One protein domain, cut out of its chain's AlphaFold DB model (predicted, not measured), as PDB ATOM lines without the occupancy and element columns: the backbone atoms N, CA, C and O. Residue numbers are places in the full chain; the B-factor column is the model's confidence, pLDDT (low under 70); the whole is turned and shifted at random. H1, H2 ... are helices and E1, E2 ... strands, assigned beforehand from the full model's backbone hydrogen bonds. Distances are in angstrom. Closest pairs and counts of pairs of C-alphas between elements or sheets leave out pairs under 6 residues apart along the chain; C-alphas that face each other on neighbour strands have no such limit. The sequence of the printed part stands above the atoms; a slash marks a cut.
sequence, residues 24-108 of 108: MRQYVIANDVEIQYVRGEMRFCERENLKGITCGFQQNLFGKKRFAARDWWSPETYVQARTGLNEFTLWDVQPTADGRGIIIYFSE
ATOM      1  N   MET A  24     153.171 175.437 171.744       71.62
ATOM      2  CA  MET A  24     153.761 174.780 172.901       71.62
ATOM      3  C   MET A  24     152.977 173.496 173.134       71.62
ATOM      4  O   MET A  24     151.762 173.537 173.309       71.62
ATOM      5  N   ARG A  25     153.658 172.348 173.112       81.56
ATOM      6  CA  ARG A  25     153.007 171.067 173.394       81.56
ATOM      7  C   ARG A  25     152.544 171.058 174.848       81.56
ATOM      8  O   ARG A  25     153.367 171.109 175.760       81.56
ATOM      9  N   GLN A  26     151.236 170.988 175.034       93.06
ATOM     10  CA  GLN A  26     150.565 170.861 176.318       93.06
ATOM     11  C   GLN A  26     150.106 169.409 176.510       93.06
ATOM     12  O   GLN A  26     150.090 168.612 175.564       93.06
ATOM     13  N   TYR A  27     149.754 169.042 177.741       95.94
ATOM     14  CA  TYR A  27     149.192 167.726 178.022       95.94
ATOM     15  C   TYR A  27     148.161 167.761 179.147       95.94
ATOM     16  O   TYR A  27     148.245 168.568 180.071       95.94
ATOM     17  N   VAL A  28     147.202 166.840 179.076       96.75
ATOM     18  CA  VAL A  28     146.303 166.500 180.185       96.75
ATOM     19  C   VAL A  28     146.432 165.019 180.506       96.75
ATOM     20  O   VAL A  28     146.714 164.204 179.628       96.75
ATOM     21  N   ILE A  29     146.224 164.668 181.772       96.75
ATOM     22  CA  ILE A  29     146.305 163.284 182.244       96.75
ATOM     23  C   ILE A  29     144.925 162.853 182.738       96.75
ATOM     24  O   ILE A  29     144.283 163.560 183.521       96.75
ATOM     25  N   ALA A  30     144.468 161.690 182.282       96.12
ATOM     26  CA  ALA A  30     143.343 160.974 182.868       96.12
ATOM     27  C   ALA A  30     143.897 159.766 183.627       96.12
ATOM     28  O   ALA A  30     144.419 158.826 183.025       96.12
ATOM     29  N   ASN A  31     143.843 159.827 184.957       95.12
ATOM     30  CA  ASN A  31     144.382 158.781 185.822       95.12
ATOM     31  C   ASN A  31     143.348 157.675 186.033       95.12
ATOM     32  O   ASN A  31     142.167 157.968 186.192       95.12
ATOM     33  N   ASP A  32     143.815 156.429 186.097       96.06
ATOM     34  CA  ASP A  32     143.000 155.242 186.382       96.06
ATOM     35  C   ASP A  32     141.724 155.146 185.532       96.06
ATOM     36  O   ASP A  32     140.602 155.337 186.006       96.06
ATOM     37  N   VAL A  33     141.908 154.854 184.251       96.19
ATOM     38  CA  VAL A  33     140.834 154.785 183.264       96.19
ATOM     39  C   VAL A  33     140.612 153.359 182.785       96.19
ATOM     40  O   VAL A  33     141.524 152.540 182.707       96.19
ATOM     41  N   GLU A  34     139.371 153.074 182.426       95.69
ATOM     42  CA  GLU A  34     139.035 151.965 181.550       95.69
ATOM     43  C   GLU A  34     138.974 152.488 180.113       95.69
ATOM     44  O   GLU A  34     138.482 153.596 179.885       95.69
ATOM     45  N   ILE A  35     139.454 151.702 179.147       94.62
ATOM     46  CA  ILE A  35     139.460 152.057 177.723       94.62
ATOM     47  C   ILE A  35     138.539 151.104 176.964       94.62
ATOM     48  O   ILE A  35     138.568 149.893 177.173       94.62
ATOM     49  N   GLN A  36     137.741 151.646 176.050       92.44
ATOM     50  CA  GLN A  36     136.929 150.888 175.106       92.44
ATOM     51  C   GLN A  36     137.064 151.467 173.701       92.44
ATOM     52  O   GLN A  36     137.276 152.662 173.520       92.44
ATOM     53  N   TYR A  37     136.891 150.615 172.695       91.31
ATOM     54  CA  TYR A  37     136.803 151.046 171.304       91.31
ATOM     55  C   TYR A  37     135.343 151.033 170.869       91.31
ATOM     56  O   TYR A  37     134.736 149.973 170.712       91.31
ATOM     57  N   VAL A  38     134.772 152.220 170.678       87.50
ATOM     58  CA  VAL A  38     133.379 152.394 170.254       87.50
ATOM     59  C   VAL A  38     133.396 152.877 168.814       87.50
ATOM     60  O   VAL A  38     133.897 153.958 168.529       87.50
ATOM     61  N   ARG A  39     132.871 152.064 167.886       89.44
ATOM     62  CA  ARG A  39     132.859 152.366 166.437       89.44
ATOM     63  C   ARG A  39     134.253 152.651 165.844       89.44
ATOM     64  O   ARG A  39     134.375 153.424 164.905       89.44
ATOM     65  N   GLY A  40     135.290 152.006 166.380       91.06
ATOM     66  CA  GLY A  40     136.678 152.181 165.933       91.06
ATOM     67  C   GLY A  40     137.414 153.356 166.583       91.06
ATOM     68  O   GLY A  40     138.617 153.484 166.389       91.06
ATOM     69  N   GLU A  41     136.734 154.164 167.395       92.06
ATOM     70  CA  GLU A  41     137.341 155.282 168.114       92.06
ATOM     71  C   GLU A  41     137.677 154.890 169.552       92.06
ATOM     72  O   GLU A  41     136.882 154.229 170.231       92.06
ATOM     73  N   MET A  42     138.847 155.322 170.027       93.56
ATOM     74  CA  MET A  42     139.251 155.133 171.416       93.56
ATOM     75  C   MET A  42     138.412 156.031 172.327       93.56
ATOM     76  O   MET A  42     138.324 157.244 172.138       93.56
ATOM     77  N   ARG A  43     137.788 155.409 173.323       95.88
ATOM     78  CA  ARG A  43     136.992 156.056 174.355       95.88
ATOM     79  C   ARG A  43     137.478 155.599 175.716       95.88
ATOM     80  O   ARG A  43     137.907 154.458 175.871       95.88
ATOM     81  N   PHE A  44     137.373 156.458 176.719       96.31
ATOM     82  CA  PHE A  44     137.794 156.100 178.069       96.31
ATOM     83  C   PHE A  44     136.855 156.643 179.140       96.31
ATOM     84  O   PHE A  44     136.096 157.589 178.929       96.31
ATOM     85  N   CYS A  45     136.888 156.012 180.303       95.62
ATOM     86  CA  CYS A  45     136.140 156.431 181.475       95.62
ATOM     87  C   CYS A  45     137.034 156.284 182.699       95.62
ATOM     88  O   CYS A  45     137.664 155.247 182.872       95.62
ATOM     89  N   GLU A  46     137.078 157.295 183.559       93.88
ATOM     90  CA  GLU A  46     137.736 157.168 184.863       93.88
ATOM     91  C   GLU A  46     137.041 156.044 185.652       93.88
ATOM     92  O   GLU A  46     135.811 155.995 185.723       93.88
ATOM     93  N   ARG A  47     137.799 155.108 186.229       92.62
ATOM     94  CA  ARG A  47     137.229 153.918 186.885       92.62
ATOM     95  C   ARG A  47     136.339 154.257 188.073       92.62
ATOM     96  O   ARG A  47     135.366 153.550 188.317       92.62
ATOM     97  N   GLU A  48     136.611 155.360 188.766       91.75
ATOM     98  CA  GLU A  48     135.738 155.880 189.830       91.75
ATOM     99  C   GLU A  48     134.323 156.229 189.335       91.75
ATOM    100  O   GLU A  48     133.350 156.184 190.090       91.75
ATOM    101  N   ASN A  49     134.214 156.538 188.045       92.25
ATOM    102  CA  ASN A  49     133.015 156.957 187.339       92.25
ATOM    103  C   ASN A  49     132.351 155.791 186.578       92.25
ATOM    104  O   ASN A  49     131.301 155.961 185.950       92.25
ATOM    105  N   LEU A  50     132.925 154.588 186.668       91.94
ATOM    106  CA  LEU A  50     132.447 153.386 186.005       91.94
ATOM    107  C   LEU A  50     131.491 152.594 186.912       91.94
ATOM    108  O   LEU A  50     131.808 152.253 188.052       91.94
ATOM    109  N   LYS A  51     130.319 152.228 186.386       90.75
ATOM    110  CA  LYS A  51     129.393 151.285 187.027       90.75
ATOM    111  C   LYS A  51     129.119 150.111 186.092       90.75
ATOM    112  O   LYS A  51     128.240 150.174 185.232       90.75
ATOM    113  N   GLY A  52     129.873 149.026 186.265       87.62
ATOM    114  CA  GLY A  52     129.865 147.908 185.321       87.62
ATOM    115  C   GLY A  52     130.493 148.343 183.998       87.62
ATOM    116  O   GLY A  52     131.664 148.688 183.974       87.62
ATOM    117  N   ILE A  53     129.709 148.370 182.918       86.31
ATOM    118  CA  ILE A  53     130.147 148.872 181.600       86.31
ATOM    119  C   ILE A  53     129.661 150.299 181.301       86.31
ATOM    120  O   ILE A  53     129.940 150.848 180.237       86.31
ATOM    121  N   THR A  54     128.891 150.903 182.207       90.50
ATOM    122  CA  THR A  54     128.321 152.239 182.011       90.50
ATOM    123  C   THR A  54     129.240 153.291 182.624       90.50
ATOM    124  O   THR A  54     129.489 153.256 183.830       90.50
ATOM    125  N   CYS A  55     129.706 154.243 181.813       92.75
ATOM    126  CA  CYS A  55     130.377 155.444 182.307       92.75
ATOM    127  C   CYS A  55     129.342 156.448 182.830       92.75
ATOM    128  O   CYS A  55     128.214 156.525 182.336       92.75
ATOM    129  N   GLY A  56     129.682 157.209 183.861       91.69
ATOM    130  CA  GLY A  56     128.771 158.191 184.431       91.69
ATOM    131  C   GLY A  56     129.386 158.939 185.592       91.69
ATOM    132  O   GLY A  56     130.595 159.056 185.692       91.69
ATOM    133  N   PHE A  57     128.556 159.499 186.460       88.12
ATOM    134  CA  PHE A  57     129.022 160.158 187.675       88.12
ATOM    135  C   PHE A  57     127.945 160.117 188.753       88.12
ATOM    136  O   PHE A  57     126.746 159.997 188.469       88.12
ATOM    137  N   GLN A  58     128.364 160.198 190.015       86.06
ATOM    138  CA  GLN A  58     127.423 160.333 191.121       86.06
ATOM    139  C   GLN A  58     126.971 161.785 191.257       86.06
ATOM    140  O   GLN A  58     127.772 162.693 191.449       86.06
ATOM    141  N   GLN A  59     125.661 161.987 191.208       87.50
ATOM    142  CA  GLN A  59     124.997 163.255 191.463       87.50
ATOM    143  C   GLN A  59     124.226 163.168 192.777       87.50
ATOM    144  O   GLN A  59     123.625 162.136 193.082       87.50
ATOM    145  N   ASN A  60     124.198 164.247 193.555       88.25
ATOM    146  CA  ASN A  60     123.308 164.348 194.707       88.25
ATOM    147  C   ASN A  60     122.045 165.109 194.288       88.25
ATOM    148  O   ASN A  60     122.091 166.318 194.080       88.25
ATOM    149  N   LEU A  61     120.928 164.397 194.143       85.06
ATOM    150  CA  LEU A  61     119.637 164.965 193.761       85.06
ATOM    151  C   LEU A  61     118.661 164.787 194.921       85.06
ATOM    152  O   LEU A  61     118.384 163.661 195.337       85.06
ATOM    153  N   PHE A  62     118.140 165.899 195.445       89.44
ATOM    154  CA  PHE A  62     117.198 165.909 196.573       89.44
ATOM    155  C   PHE A  62     117.705 165.119 197.798       89.44
ATOM    156  O   PHE A  62     116.967 164.347 198.410       89.44
ATOM    157  N   GLY A  63     118.997 165.254 198.118       89.81
ATOM    158  CA  GLY A  63     119.642 164.553 199.235       89.81
ATOM    159  C   GLY A  63     119.904 163.060 198.998       89.81
ATOM    160  O   GLY A  63     120.375 162.373 199.903       89.81
ATOM    161  N   LYS A  64     119.613 162.535 197.801       88.31
ATOM    162  CA  LYS A  64     119.879 161.143 197.421       88.31
ATOM    163  C   LYS A  64     120.980 161.085 196.367       88.31
ATOM    164  O   LYS A  64     120.893 161.730 195.323       88.31
ATOM    165  N   LYS A  65     121.982 160.229 196.595       86.56
ATOM    166  CA  LYS A  65     122.997 159.904 195.585       86.56
ATOM    167  C   LYS A  65     122.356 159.096 194.453       86.56
ATOM    168  O   LYS A  65     121.810 158.016 194.680       86.56
ATOM    169  N   ARG A  66     122.414 159.619 193.232       87.44
ATOM    170  CA  ARG A  66     121.955 158.974 192.002       87.44
ATOM    171  C   ARG A  66     123.116 158.905 191.024       87.44
ATOM    172  O   ARG A  66     123.871 159.857 190.883       87.44
ATOM    173  N   PHE A  67     123.262 157.765 190.365       88.88
ATOM    174  CA  PHE A  67     124.214 157.626 189.273       88.88
ATOM    175  C   PHE A  67     123.558 158.143 187.995       88.88
ATOM    176  O   PHE A  67     122.479 157.669 187.637       88.88
ATOM    177  N   ALA A  68     124.196 159.103 187.339       90.12
ATOM    178  CA  ALA A  68     123.793 159.586 186.030       90.12
ATOM    179  C   ALA A  68     124.755 159.023 184.989       90.12
ATOM    180  O   ALA A  68     125.960 159.262 185.071       90.12
ATOM    181  N   ALA A  69     124.220 158.258 184.038       90.19
ATOM    182  CA  ALA A  69     125.002 157.764 182.916       90.19
ATOM    183  C   ALA A  69     125.448 158.942 182.041       90.19
ATOM    184  O   ALA A  69     124.690 159.893 181.832       90.19
ATOM    185  N   ARG A  70     126.675 158.867 181.539       89.50
ATOM    186  CA  ARG A  70     127.242 159.814 180.584       89.50
ATOM    187  C   ARG A  70     128.018 159.031 179.537       89.50
ATOM    188  O   ARG A  70     128.482 157.921 179.800       89.50
ATOM    189  N   ASP A  71     128.164 159.624 178.364       90.12
ATOM    190  CA  ASP A  71     129.042 159.069 177.349       90.12
ATOM    191  C   ASP A  71     130.479 158.956 177.862       90.12
ATOM    192  O   ASP A  71     130.932 159.706 178.736       90.12
ATOM    193  N   TRP A  72     131.181 157.974 177.307       94.31
ATOM    194  CA  TRP A  72     132.607 157.804 177.519       94.31
ATOM    195  C   TRP A  72     133.358 158.978 176.890       94.31
ATOM    196  O   TRP A  72     132.975 159.494 175.837       94.31
ATOM    197  N   TRP A  73     134.457 159.385 177.513       95.62
ATOM    198  CA  TRP A  73     135.272 160.478 177.015       95.62
ATOM    199  C   TRP A  73     135.929 160.111 175.685       95.62
ATOM    200  O   TRP A  73     136.515 159.039 175.547       95.62
ATOM    201  N   SER A  74     135.863 161.025 174.717       96.38
ATOM    202  CA  SER A  74     136.910 161.154 173.692       96.38
ATOM    203  C   SER A  74     138.085 161.958 174.253       96.38
ATOM    204  O   SER A  74     137.848 162.846 175.086       96.38
ATOM    205  N   PRO A  75     139.319 161.735 173.762       96.62
ATOM    206  CA  PRO A  75     140.459 162.597 174.071       96.62
ATOM    207  C   PRO A  75     140.159 164.089 173.862       96.62
ATOM    208  O   PRO A  75     140.439 164.896 174.743       96.62
ATOM    209  N   GLU A  76     139.486 164.442 172.767       95.81
ATOM    210  CA  GLU A  76     139.106 165.810 172.405       95.81
ATOM    211  C   GLU A  76     138.187 166.425 173.463       95.81
ATOM    212  O   GLU A  76     138.502 167.442 174.078       95.81
ATOM    213  N   THR A  77     137.059 165.769 173.738       95.56
ATOM    214  CA  THR A  77     136.079 166.259 174.720       95.56
ATOM    215  C   THR A  77     136.652 166.342 176.131       95.56
ATOM    216  O   THR A  77     136.216 167.175 176.920       95.56
ATOM    217  N   TYR A  78     137.619 165.483 176.461       95.88
ATOM    218  CA  TYR A  78     138.285 165.518 177.756       95.88
ATOM    219  C   TYR A  78     139.255 166.694 177.851       95.88
ATOM    220  O   TYR A  78     139.231 167.404 178.853       95.88
ATOM    221  N   VAL A  79     140.056 166.953 176.807       96.56
ATOM    222  CA  VAL A  79     140.900 168.157 176.727       96.56
ATOM    223  C   VAL A  79     140.030 169.401 176.863       96.56
ATOM    224  O   VAL A  79     140.248 170.170 177.794       96.56
ATOM    225  N   GLN A  80     138.981 169.539 176.046       96.25
ATOM    226  CA  GLN A  80     138.061 170.677 176.114       96.25
ATOM    227  C   GLN A  80     137.472 170.863 177.522       96.25
ATOM    228  O   GLN A  80     137.454 171.975 178.045       96.25
ATOM    229  N   ALA A  81     137.035 169.780 178.176       94.31
ATOM    230  CA  ALA A  81     136.480 169.844 179.527       94.31
ATOM    231  C   ALA A  81     137.516 170.221 180.603       94.31
ATOM    232  O   ALA A  81     137.146 170.800 181.625       94.31
ATOM    233  N   ARG A  82     138.795 169.876 180.411       95.12
ATOM    234  CA  ARG A  82     139.874 170.131 181.380       95.12
ATOM    235  C   ARG A  82     140.570 171.476 181.176       95.12
ATOM    236  O   ARG A  82     141.058 172.033 182.154       95.12
ATOM    237  N   THR A  83     140.621 171.985 179.948       94.81
ATOM    238  CA  THR A  83     141.362 173.209 179.599       94.81
ATOM    239  C   THR A  83     140.452 174.390 179.275       94.81
ATOM    240  O   THR A  83     140.873 175.533 179.419       94.81
ATOM    241  N   GLY A  84     139.207 174.143 178.853       95.31
ATOM    242  CA  GLY A  84     138.290 175.179 178.368       95.31
ATOM    243  C   GLY A  84     138.605 175.690 176.957       95.31
ATOM    244  O   GLY A  84     137.970 176.640 176.505       95.31
ATOM    245  N   LEU A  85     139.571 175.079 176.261       93.31
ATOM    246  CA  LEU A  85     139.934 175.440 174.891       93.31
ATOM    247  C   LEU A  85     138.880 174.939 173.902       93.31
ATOM    248  O   LEU A  85     138.469 173.781 173.955       93.31
ATOM    249  N   ASN A  86     138.474 175.805 172.975       91.06
ATOM    250  CA  ASN A  86     137.535 175.451 171.905       91.06
ATOM    251  C   ASN A  86     138.239 175.074 170.596       91.06
ATOM    252  O   ASN A  86     137.671 174.333 169.800       91.06
ATOM    253  N   GLU A  87     139.462 175.562 170.389       93.12
ATOM    254  CA  GLU A  87     140.299 175.267 169.228       93.12
ATOM    255  C   GLU A  87     141.645 174.743 169.737       93.12
ATOM    256  O   GLU A  87     142.311 175.401 170.533       93.12
ATOM    257  N   PHE A  88     141.984 173.515 169.350       93.94
ATOM    258  CA  PHE A  88     143.252 172.855 169.648       93.94
ATOM    259  C   PHE A  88     143.451 171.681 168.681       93.94
ATOM    260  O   PHE A  88     142.499 171.160 168.098       93.94
ATOM    261  N   THR A  89     144.693 171.228 168.544       95.06
ATOM    262  CA  THR A  89     145.075 170.044 167.771       95.06
ATOM    263  C   THR A  89     145.589 168.957 168.710       95.06
ATOM    264  O   THR A  89     146.498 169.203 169.505       95.06
ATOM    265  N   LEU A  90     145.031 167.746 168.620       94.56
ATOM    266  CA  LEU A  90     145.587 166.572 169.294       94.56
ATOM    267  C   LEU A  90     146.806 166.049 168.532       94.56
ATOM    268  O   LEU A  90     146.765 165.897 167.313       94.56
ATOM    269  N   TRP A  91     147.870 165.731 169.263       94.19
ATOM    270  CA  TRP A  91     149.105 165.184 168.700       94.19
ATOM    271  C   TRP A  91     149.242 163.692 168.936       94.19
ATOM    272  O   TRP A  91     149.636 162.965 168.029       94.19
ATOM    273  N   ASP A  92     148.987 163.257 170.168       95.44
ATOM    274  CA  ASP A  92     149.254 161.886 170.581       95.44
ATOM    275  C   ASP A  92     148.483 161.528 171.855       95.44
ATOM    276  O   ASP A  92     148.154 162.400 172.666       95.44
ATOM    277  N   VAL A  93     148.233 160.234 172.050       96.12
ATOM    278  CA  VAL A  93     147.690 159.688 173.293       96.12
ATOM    279  C   VAL A  93     148.515 158.481 173.714       96.12
ATOM    280  O   VAL A  93     148.552 157.465 173.022       96.12
ATOM    281  N   GLN A  94     149.149 158.581 174.876       96.56
ATOM    282  CA  GLN A  94     150.055 157.561 175.400       96.56
ATOM    283  C   GLN A  94     149.546 157.007 176.731       96.56
ATOM    284  O   GLN A  94     148.873 157.726 177.470       96.56
ATOM    285  N   PRO A  95     149.859 155.751 177.088       96.38
ATOM    286  CA  PRO A  95     149.598 155.256 178.432       96.38
ATOM    287  C   PRO A  95     150.489 155.972 179.457       96.38
ATOM    288  O   PRO A  95     151.614 156.378 179.158       96.38
ATOM    289  N   THR A  96     150.014 156.090 180.694       96.50
ATOM    290  CA  THR A  96     150.878 156.466 181.823       96.50
ATOM    291  C   THR A  96     151.921 155.376 182.093       96.50
ATOM    292  O   THR A  96     151.763 154.226 181.686       96.50
ATOM    293  N   ALA A  97     152.991 155.716 182.816       95.12
ATOM    294  CA  ALA A  97     154.083 154.780 183.109       95.12
ATOM    295  C   ALA A  97     153.633 153.516 183.873       95.12
ATOM    296  O   ALA A  97     154.231 152.455 183.716       95.12
ATOM    297  N   ASP A  98     152.581 153.624 184.685       94.31
ATOM    298  CA  ASP A  98     151.966 152.506 185.409       94.31
ATOM    299  C   ASP A  98     150.896 151.759 184.588       94.31
ATOM    300  O   ASP A  98     150.328 150.776 185.065       94.31
ATOM    301  N   GLY A  99     150.604 152.217 183.368       93.62
ATOM    302  CA  GLY A  99     149.644 151.612 182.445       93.62
ATOM    303  C   GLY A  99     148.175 151.745 182.853       93.62
ATOM    304  O   GLY A  99     147.323 151.125 182.221       93.62
ATOM    305  N   ARG A 100     147.858 152.512 183.903       95.38
ATOM    306  CA  ARG A 100     146.480 152.657 184.406       95.38
ATOM    307  C   ARG A 100     145.754 153.877 183.864       95.38
ATOM    308  O   ARG A 100     144.535 153.936 183.944       95.38
ATOM    309  N   GLY A 101     146.479 154.869 183.369       96.62
ATOM    310  CA  GLY A 101     145.944 156.117 182.849       96.62
ATOM    311  C   GLY A 101     146.367 156.368 181.409       96.62
ATOM    312  O   GLY A 101     147.076 155.572 180.789       96.62
ATOM    313  N   ILE A 102     145.964 157.529 180.902       97.44
ATOM    314  CA  ILE A 102     146.406 158.052 179.610       97.44
ATOM    315  C   ILE A 102     146.891 159.497 179.738       97.44
ATOM    316  O   ILE A 102     146.391 160.276 180.555       97.44
ATOM    317  N   ILE A 103     147.856 159.851 178.898       97.62
ATOM    318  CA  ILE A 103     148.396 161.191 178.703       97.62
ATOM    319  C   ILE A 103     147.979 161.634 177.306       97.62
ATOM    320  O   ILE A 103     148.291 160.962 176.325       97.62
ATOM    321  N   ILE A 104     147.267 162.752 177.217       97.56
ATOM    322  CA  ILE A 104     146.777 163.311 175.957       97.56
ATOM    323  C   ILE A 104     147.603 164.555 175.654       97.56
ATOM    324  O   ILE A 104     147.537 165.532 176.401       97.56
ATOM    325  N   TYR A 105     148.372 164.511 174.571       96.75
ATOM    326  CA  TYR A 105     149.205 165.612 174.102       96.75
ATOM    327  C   TYR A 105     148.453 166.437 173.066       96.75
ATOM    328  O   TYR A 105     147.903 165.896 172.106       96.75
ATOM    329  N   PHE A 106     148.456 167.754 173.239       95.88
ATOM    330  CA  PHE A 106     147.732 168.680 172.374       95.88
ATOM    331  C   PHE A 106     148.471 170.014 172.260       95.88
ATOM    332  O   PHE A 106     149.473 170.251 172.940       95.88
ATOM    333  N   SER A 107     148.005 170.877 171.368       93.06
ATOM    334  CA  SER A 107     148.471 172.254 171.284       93.06
ATOM    335  C   SER A 107     147.367 173.172 170.773       93.06
ATOM    336  O   SER A 107     146.450 172.702 170.106       93.06
ATOM    337  N   GLU A 108     147.457 174.457 171.095       86.88
ATOM    338  CA  GLU A 108     146.583 175.502 170.542       86.88
ATOM    339  C   GLU A 108     146.935 175.804 169.080       86.88
ATOM    340  O   GLU A 108     148.148 175.767 168.734       86.88
TER     341      GLU A 108
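AT A GLANCE: This is residues 24 to 108 of the 108 residues of an uncharacterized protein of Burkholderia ubonensis (UniProt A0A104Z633). A small three-stranded sheet, E1, E7 and E6, has the single helix H1 packed across one face; the hairpin of E2 and E3 turns off from one end of E1, and a second hairpin, E4 and E5, makes the far end of the long axis. The printed part has 85 residues, with seven named strands and one named helix in the order E1, E2, E3, E4, E5, H1, E6, E7, and its class is mostly strand. The sheet's order is E1, E7, E6, and it is antiparallel, as are both two-stranded sheets. The whole is only just compact, close to loose, with a radius of gyration of the C-alphas of 14.0 A, and is elongated, spanning 44 by 26 by 26 A.

IN THESE COORDINATES: E1, residues 26 to 30, starts at C-alpha 26 (150.565, 170.861, 176.318) and is 13.9 A long. E2, residues 33 to 38, measures 15.2 A, and E3, residues 41 to 46, 16.9 A. E4, residues 54 to 61, is the longest strand by residues and measures 19.4 A, reaching C-alpha 61 (119.637, 164.965, 193.761). E5, residues 64 to 69, measures 15.7 A. H1, residues 75 to 83, measures 12.0 A. E6, residues 89 to 95, measures 18.8 A, and E7, residues 102 to 107, measures 16.6 A and ends at C-alpha 107 (148.471, 172.254, 171.284).

HOW THE PARTS SIT: E7 is the inner strand; E1 and E6 are edge strands. E1 and E7 are antiparallel at 155 degrees, with N 28 and O 104 within hydrogen-bond range at 3.0 A. E6 and E7 form a hairpin, with N 105 and O 92 at 2.9 A. H1 is on this sheet at a height over the sheet of 7.6 A, and every O i to N i+4 pair in it is within hydrogen-bond range. It lies only just over E1, on which 3 of its C-alphas fall, and runs across the strands, at 80 degrees to E1 on the local plane; their closest C-alphas, of Val 28 and Val 79, are 6.6 A apart. E1 runs on into E2 at 98 degrees. In the hairpin of E2 and E3, N 36 and O 43 are 2.8 A apart; in that of E4 and E5, N 59 and O 66 are 2.8 A apart. The closest C-alphas of E3 and E4, of Cys 45 and Cys 55, are 5.9 A apart. E4 and H1 are apart.

THE WHOLE: The C-alphas farthest apart, of Met 24 and Phe 62, are 44.5 A from each other. The printed part has no cut and no long link. Mean pLDDT of the printed part is 92.7, and no printed residue is under 70.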